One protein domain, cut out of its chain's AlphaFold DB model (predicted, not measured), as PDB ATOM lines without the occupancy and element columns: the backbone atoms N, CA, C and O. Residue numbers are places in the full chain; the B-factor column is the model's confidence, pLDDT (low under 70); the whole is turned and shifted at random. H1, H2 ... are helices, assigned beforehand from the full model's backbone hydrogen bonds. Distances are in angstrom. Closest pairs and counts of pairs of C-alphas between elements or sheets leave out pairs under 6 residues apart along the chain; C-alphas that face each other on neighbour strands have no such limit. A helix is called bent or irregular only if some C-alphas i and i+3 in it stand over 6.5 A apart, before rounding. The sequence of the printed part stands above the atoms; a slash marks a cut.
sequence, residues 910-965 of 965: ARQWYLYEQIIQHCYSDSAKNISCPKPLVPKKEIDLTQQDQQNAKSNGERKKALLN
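AT A GLANCE: This is residues 910 to 965 of the 965 residues of the protein "BACK domain-containing protein" of Mytilus coruscus (UniProt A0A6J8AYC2). Two helices, H1 and H3, open as a loose V from their first residues, while the short helix H2 folds back beside the later part of H1, and a long link, residues 933 to 945, arches from H2 past the beginning of H1 to the beginning of H3. The far part of H3 sticks out with the last residue: residues 953 to 965, of which 953 to 964 belong to H3, stand free. The printed part has 56 residues with three named helices in the order H1, H2, H3 and no named strand, and its class is all helix, with 39 residues in the helices. The whole is loose, with a radius of gyration of the C-alphas of 13.8 A, and flat, spanning 38 by 30 by 12 A.

IN THESE COORDINATES: H1, residues 910 to 922, begins at C-alpha 910 at (207.818, 130.535, 170.262) and measures 18.7 A from first to last C-alpha. It is irregular, but only just: C-alphas 918 and 921 are 6.9 A apart. H2 is short, residues 926 to 932, with C-alpha 926 at (224.067, 120.382, 159.336). H3, residues 946 to 964, is the longest helix at 27.4 A and ends at C-alpha 964 at (198.455, 103.290, 178.152).

HOW THE PARTS SIT: H1 and H2 are joined by a tight link of 3 residues. They are close but not clearly touching, and their closest C-alphas, those of Ile 920 and Lys 929, are 5.6 A apart. They run opposite ways at a shallow tilt of 33 degrees, only just short of steep. H1 and H3 are also close but not clearly touching, with the C-alphas of Ala 910 and Gln 948 the closest at 6.6 A. These two run the same way at a steep tilt of 47 degrees, and their centres are 16.5 A apart. H2 and H3 are apart. Along the backbone, each O i to N i+4 pair inside H2 and H3 is within hydrogen-bond range, while in H1 6 of 9 are.

THE WHOLE: The C-alphas farthest apart are those of Leu 937 and Asn 965, at 40.9 A. Without the residues that stand free, the body has 43 residues and spans 31 by 21 by 11 A. The link from H2 to H3 is long, with 13 residues. The printed part has no cut and ends at residue 965, the chain's last. The mean pLDDT of the printed part is 71.7, and residues 945 to 965 are under 70; the mean for H3 is 49.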
ATOM      1  N   ALA A 910     207.727 131.541 169.199       86.44
ATOM      2  CA  ALA A 910     207.818 130.535 170.262       86.44
ATOM      3  C   ALA A 910     208.008 129.110 169.707       86.44
ATOM      4  O   ALA A 910     208.826 128.336 170.215       86.44
ATOM      5  N   ARG A 911     207.306 128.770 168.619       90.44
ATOM      6  CA  ARG A 911     207.440 127.479 167.933       90.44
ATOM      7  C   ARG A 911     208.794 127.352 167.239       90.44
ATOM      8  O   ARG A 911     209.383 126.275 167.289       90.44
ATOM      9  N   GLN A 912     209.312 128.430 166.648       90.00
ATOM     10  CA  GLN A 912     210.650 128.434 166.049       90.00
ATOM     11  C   GLN A 912     211.736 128.162 167.105       90.00
ATOM     12  O   GLN A 912     212.587 127.297 166.896       90.00
ATOM     13  N   TRP A 913     211.668 128.819 168.274       90.50
ATOM     14  CA  TRP A 913     212.588 128.554 169.391       90.50
ATOM     15  C   TRP A 913     212.491 127.116 169.896       90.50
ATOM     16  O   TRP A 913     213.518 126.487 170.140       90.50
ATOM     17  N   TYR A 914     211.280 126.561 169.993       90.94
ATOM     18  CA  TYR A 914     211.098 125.158 170.365       90.94
ATOM     19  C   TYR A 914     211.803 124.208 169.388       90.94
ATOM     20  O   TYR A 914     212.500 123.293 169.823       90.94
ATOM     21  N   LEU A 915     211.643 124.408 168.075       91.31
ATOM     22  CA  LEU A 915     212.315 123.577 167.070       91.31
ATOM     23  C   LEU A 915     213.843 123.707 167.184       91.31
ATOM     24  O   LEU A 915     214.543 122.695 167.214       91.31
ATOM     25  N   TYR A 916     214.347 124.934 167.337       90.69
ATOM     26  CA  TYR A 916     215.776 125.213 167.477       90.69
ATOM     27  C   TYR A 916     216.397 124.626 168.754       90.69
ATOM     28  O   TYR A 916     217.523 124.160 168.711       90.69
ATOM     29  N   GLU A 917     215.699 124.613 169.891       88.81
ATOM     30  CA  GLU A 917     216.270 124.110 171.153       88.81
ATOM     31  C   GLU A 917     216.022 122.617 171.370       88.81
ATOM     32  O   GLU A 917     216.878 121.904 171.890       88.81
ATOM     33  N   GLN A 918     214.831 122.134 171.007       88.56
ATOM     34  CA  GLN A 918     214.386 120.791 171.368       88.56
ATOM     35  C   GLN A 918     214.542 119.787 170.233       88.56
ATOM     36  O   GLN A 918     214.741 118.605 170.521       88.56
ATOM     37  N   ILE A 919     214.432 120.221 168.976       90.19
ATOM     38  CA  ILE A 919     214.398 119.319 167.819       90.19
ATOM     39  C   ILE A 919     215.726 119.303 167.059       90.19
ATOM     40  O   ILE A 919     216.098 118.241 166.574       90.19
ATOM     41  N   ILE A 920     216.484 120.406 167.031       89.38
ATOM     42  CA  ILE A 920     217.729 120.522 166.244       89.38
ATOM     43  C   ILE A 920     218.747 119.401 166.508       89.38
ATOM     44  O   ILE A 920     219.439 118.965 165.594       89.38
ATOM     45  N   GLN A 921     218.820 118.910 167.751       87.12
ATOM     46  CA  GLN A 921     219.727 117.833 168.167       87.12
ATOM     47  C   GLN A 921     219.390 116.478 167.524       87.12
ATOM     48  O   GLN A 921     220.186 115.549 167.593       87.12
ATOM     49  N   HIS A 922     218.193 116.360 166.950       86.44
ATOM     50  CA  HIS A 922     217.698 115.171 166.269       86.44
ATOM     51  C   HIS A 922     217.831 115.260 164.744       86.44
ATOM     52  O   HIS A 922     217.411 114.332 164.066       86.44
ATOM     53  N   CYS A 923     218.396 116.350 164.215       86.56
ATOM     54  CA  CYS A 923     218.860 116.418 162.833       86.56
ATOM     55  C   CYS A 923     220.356 116.073 162.810       86.56
ATOM     56  O   CYS A 923     221.161 116.757 163.450       86.56
ATOM     57  N   TYR A 924     220.744 115.039 162.074       85.44
ATOM     58  CA  TYR A 924     222.129 114.612 161.912       85.44
ATOM     59  C   TYR A 924     222.880 115.474 160.897       85.44
ATOM     60  O   TYR A 924     224.050 115.782 161.121       85.44
ATOM     61  N   SER A 925     222.228 115.912 159.815       85.81
ATOM     62  CA  SER A 925     222.877 116.767 158.819       85.81
ATOM     63  C   SER A 925     222.847 118.250 159.211       85.81
ATOM     64  O   SER A 925     221.822 118.803 159.618       85.81
ATOM     65  N   ASP A 926     223.979 118.942 159.045       82.62
ATOM     66  CA  ASP A 926     224.067 120.382 159.336       82.62
ATOM     67  C   ASP A 926     223.218 121.229 158.376       82.62
ATOM     68  O   ASP A 926     222.715 122.290 158.750       82.62
ATOM     69  N   SER A 927     222.989 120.734 157.157       84.12
ATOM     70  CA  SER A 927     222.055 121.343 156.207       84.12
ATOM     71  C   SER A 927     220.615 121.293 156.734       84.12
ATOM     72  O   SER A 927     219.947 122.328 156.815       84.12
ATOM     73  N   ALA A 928     220.148 120.125 157.197       84.06
ATOM     74  CA  ALA A 928     218.787 119.989 157.709       84.06
ATOM     75  C   ALA A 928     218.555 120.771 159.004       84.06
ATOM     76  O   ALA A 928     217.459 121.296 159.198       84.06
ATOM     77  N   LYS A 929     219.569 120.923 159.869       86.62
ATOM     78  CA  LYS A 929     219.472 121.796 161.053       86.62
ATOM     79  C   LYS A 929     219.066 123.216 160.663       86.62
ATOM     80  O   LYS A 929     218.125 123.760 161.234       86.62
ATOM     81  N   ASN A 930     219.727 123.784 159.655       84.50
ATOM     82  CA  ASN A 930     219.476 125.155 159.211       84.50
ATOM     83  C   ASN A 930     218.152 125.314 158.447       84.50
ATOM     84  O   ASN A 930     217.548 126.382 158.505       84.50
ATOM     85  N   ILE A 931     217.683 124.271 157.757       86.12
ATOM     86  CA  ILE A 931     216.441 124.310 156.967       86.12
ATOM     87  C   ILE A 931     215.212 124.019 157.843       86.12
ATOM     88  O   ILE A 931     214.222 124.757 157.840       86.12
ATOM     89  N   SER A 932     215.264 122.934 158.610       86.00
ATOM     90  CA  SER A 932     214.117 122.415 159.356       86.00
ATOM     91  C   SER A 932     213.966 123.061 160.727       86.00
ATOM     92  O   SER A 932     212.837 123.191 161.209       86.00
ATOM     93  N   CYS A 933     215.067 123.492 161.347       88.88
ATOM     94  CA  CYS A 933     215.101 124.092 162.682       88.88
ATOM     95  C   CYS A 933     215.976 125.365 162.709       88.88
ATOM     96  O   CYS A 933     216.934 125.419 163.484       88.88
ATOM     97  N   PRO A 934     215.688 126.389 161.880       87.19
ATOM     98  CA  PRO A 934     216.502 127.601 161.820       87.19
ATOM     99  C   PRO A 934     216.498 128.358 163.151       87.19
ATOM    100  O   PRO A 934     215.509 128.355 163.889       87.19
ATOM    101  N   LYS A 935     217.596 129.068 163.433       86.62
ATOM    102  CA  LYS A 935     217.672 129.969 164.586       86.62
ATOM    103  C   LYS A 935     216.671 131.124 164.405       86.62
ATOM    104  O   LYS A 935     216.756 131.819 163.391       86.62
ATOM    105  N   PRO A 936     215.766 131.373 165.367       88.19
ATOM    106  CA  PRO A 936     214.796 132.461 165.255       88.19
ATOM    107  C   PRO A 936     215.476 133.835 165.237       88.19
ATOM    108  O   PRO A 936     216.463 134.055 165.944       88.19
ATOM    109  N   LEU A 937     214.918 134.774 164.466       86.12
ATOM    110  CA  LEU A 937     215.398 136.163 164.410       86.12
ATOM    111  C   LEU A 937     214.955 136.985 165.630       86.12
ATOM    112  O   LEU A 937     215.675 137.882 166.064       86.12
ATOM    113  N   VAL A 938     213.780 136.673 166.188       86.00
ATOM    114  CA  VAL A 938     213.216 137.377 167.348       86.00
ATOM    115  C   VAL A 938     213.916 136.910 168.634       86.00
ATOM    116  O   VAL A 938     213.935 135.700 168.908       86.00
ATOM    117  N   PRO A 939     214.475 137.823 169.454       84.88
ATOM    118  CA  PRO A 939     215.115 137.468 170.717       84.88
ATOM    119  C   PRO A 939     214.165 136.738 171.676       84.88
ATOM    120  O   PRO A 939     213.050 137.185 171.929       84.88
ATOM    121  N   LYS A 940     214.632 135.651 172.308       80.25
ATOM    122  CA  LYS A 940     213.819 134.831 173.234       80.25
ATOM    123  C   LYS A 940     213.194 135.625 174.391       80.25
ATOM    124  O   LYS A 940     212.127 135.268 174.872       80.25
ATOM    125  N   LYS A 941     213.851 136.703 174.833       74.94
ATOM    126  CA  LYS A 941     213.388 137.566 175.936       74.94
ATOM    127  C   LYS A 941     212.104 138.341 175.611       74.94
ATOM    128  O   LYS A 941     211.465 138.833 176.530       74.94
ATOM    129  N   GLU A 942     211.750 138.454 174.334       74.31
ATOM    130  CA  GLU A 942     210.593 139.215 173.843       74.31
ATOM    131  C   GLU A 942     209.369 138.320 173.577       74.31
ATOM    132  O   GLU A 942     208.353 138.792 173.073       74.31
ATOM    133  N   ILE A 943     209.450 137.022 173.900       75.94
ATOM    134  CA  ILE A 943     208.449 136.016 173.532       75.94
ATOM    135  C   ILE A 943     207.788 135.448 174.790       75.94
ATOM    136  O   ILE A 943     208.466 134.955 175.691       75.94
ATOM    137  N   ASP A 944     206.456 135.457 174.821       70.50
ATOM    138  CA  ASP A 944     205.672 134.774 175.850       70.50
ATOM    139  C   ASP A 944     205.614 133.262 175.565       70.50
ATOM    140  O   ASP A 944     205.000 132.809 174.598       70.50
ATOM    141  N   LEU A 945     206.286 132.469 176.403       67.75
ATOM    142  CA  LEU A 945     206.393 131.012 176.252       67.75
ATOM    143  C   LEU A 945     205.213 130.247 176.885       67.75
ATOM    144  O   LEU A 945     205.053 129.053 176.624       67.75
ATOM    145  N   THR A 946     204.344 130.912 177.660       59.88
ATOM    146  CA  THR A 946     203.289 130.236 178.440       59.88
ATOM    147  C   THR A 946     202.262 129.489 177.582       59.88
ATOM    148  O   THR A 946     201.803 128.412 177.968       59.88
ATOM    149  N   GLN A 947     201.920 129.999 176.394       56.91
ATOM    150  CA  GLN A 947     200.971 129.338 175.485       56.91
ATOM    151  C   GLN A 947     201.565 128.087 174.815       56.91
ATOM    152  O   GLN A 947     200.862 127.095 174.595       56.91
ATOM    153  N   GLN A 948     202.869 128.111 174.521       59.31
ATOM    154  CA  GLN A 948     203.589 126.998 173.901       59.31
ATOM    155  C   GLN A 948     203.715 125.822 174.883       59.31
ATOM    156  O   GLN A 948     203.484 124.669 174.509       59.31
ATOM    157  N   ASP A 949     204.004 126.111 176.155       57.16
ATOM    158  CA  ASP A 949     204.114 125.107 177.218       57.16
ATOM    159  C   ASP A 949     202.779 124.393 177.485       57.16
ATOM    160  O   ASP A 949     202.746 123.173 177.663       57.16
ATOM    161  N   GLN A 950     201.654 125.114 177.405       53.66
ATOM    162  CA  GLN A 950     200.313 124.527 177.521       53.66
ATOM    163  C   GLN A 950     199.958 123.603 176.344       53.66
ATOM    164  O   GLN A 950     199.377 122.533 176.554       53.66
ATOM    165  N   GLN A 951     200.315 123.968 175.105       55.75
ATOM    166  CA  GLN A 951     200.107 123.101 173.936       55.75
ATOM    167  C   GLN A 951     200.980 121.840 173.989       55.75
ATOM    168  O   GLN A 951     200.493 120.747 173.689       55.75
ATOM    169  N   ASN A 952     202.235 121.972 174.426       57.88
ATOM    170  CA  ASN A 952     203.160 120.851 174.588       57.88
ATOM    171  C   ASN A 952     202.701 119.880 175.692       57.88
ATOM    172  O   ASN A 952     202.780 118.662 175.522       57.88
ATOM    173  N   ALA A 953     202.165 120.396 176.804       54.97
ATOM    174  CA  ALA A 953     201.590 119.570 177.867       54.97
ATOM    175  C   ALA A 953     200.372 118.764 177.378       54.97
ATOM    176  O   ALA A 953     200.238 117.584 177.713       54.97
ATOM    177  N   LYS A 954     199.519 119.365 176.533       53.69
ATOM    178  CA  LYS A 954     198.377 118.684 175.904       53.69
ATOM    179  C   LYS A 954     198.814 117.553 174.968       53.69
ATOM    180  O   LYS A 954     198.332 116.434 175.127       53.69
ATOM    181  N   SER A 955     199.760 117.805 174.057       50.28
ATOM    182  CA  SER A 955     200.222 116.770 173.113       50.28
ATOM    183  C   SER A 955     200.940 115.616 173.816       50.28
ATOM    184  O   SER A 955     200.783 114.457 173.430       50.28
ATOM    185  N   ASN A 956     201.703 115.914 174.872       50.75
ATOM    186  CA  ASN A 956     202.362 114.890 175.682       50.75
ATOM    187  C   ASN A 956     201.359 114.080 176.508       50.75
ATOM    188  O   ASN A 956     201.528 112.869 176.642       50.75
ATOM    189  N   GLY A 957     200.293 114.711 177.008       43.44
ATOM    190  CA  GLY A 957     199.182 114.018 177.661       43.44
ATOM    191  C   GLY A 957     198.466 113.041 176.726       43.44
ATOM    192  O   GLY A 957     198.226 111.899 177.108       43.44
ATOM    193  N   GLU A 958     198.186 113.453 175.487       42.78
ATOM    194  CA  GLU A 958     197.534 112.612 174.471       42.78
ATOM    195  C   GLU A 958     198.413 111.427 174.038       42.78
ATOM    196  O   GLU A 958     197.926 110.297 173.992       42.78
ATOM    197  N   ARG A 959     199.722 111.638 173.821       47.97
ATOM    198  CA  ARG A 959     200.667 110.547 173.510       47.97
ATOM    199  C   ARG A 959     200.857 109.573 174.670       47.97
ATOM    200  O   ARG A 959     200.932 108.371 174.446       47.97
ATOM    201  N   LYS A 960     200.884 110.062 175.914       42.00
ATOM    202  CA  LYS A 960     200.970 109.204 177.107       42.00
ATOM    203  C   LYS A 960     199.712 108.347 177.276       42.00
ATOM    204  O   LYS A 960     199.811 107.197 177.684       42.00
ATOM    205  N   LYS A 961     198.542 108.881 176.912       35.81
ATOM    206  CA  LYS A 961     197.266 108.149 176.911       35.81
ATOM    207  C   LYS A 961     197.197 107.085 175.808       35.81
ATOM    208  O   LYS A 961     196.634 106.030 176.044       35.81
ATOM    209  N   ALA A 962     197.803 107.342 174.649       34.72
ATOM    210  CA  ALA A 962     197.900 106.391 173.536       34.72
ATOM    211  C   ALA A 962     198.935 105.264 173.742       34.72
ATOM    212  O   ALA A 962     198.964 104.339 172.946       34.72
ATOM    213  N   LEU A 963     199.798 105.363 174.759       35.72
ATOM    214  CA  LEU A 963     200.712 104.296 175.203       35.72
ATOM    215  C   LEU A 963     200.112 103.419 176.310       35.72
ATOM    216  O   LEU A 963     200.571 102.305 176.532       35.72
ATOM    217  N   LEU A 964     199.167 103.978 177.070       31.83
ATOM    218  CA  LEU A 964     198.455 103.290 178.152       31.83
ATOM    219  C   LEU A 964     197.237 102.506 177.645       31.83
ATOM    220  O   LEU A 964     196.741 101.646 178.369       31.83
ATOM    221  N   ASN A 965     196.771 102.827 176.438       28.41
ATOM    222  CA  ASN A 965     195.770 102.092 175.669       28.41
ATOM    223  C   ASN A 965     196.476 101.279 174.589       28.41
ATOM    224  O   ASN A 965     195.942 100.205 174.245       28.41
TER     225      ASN A 965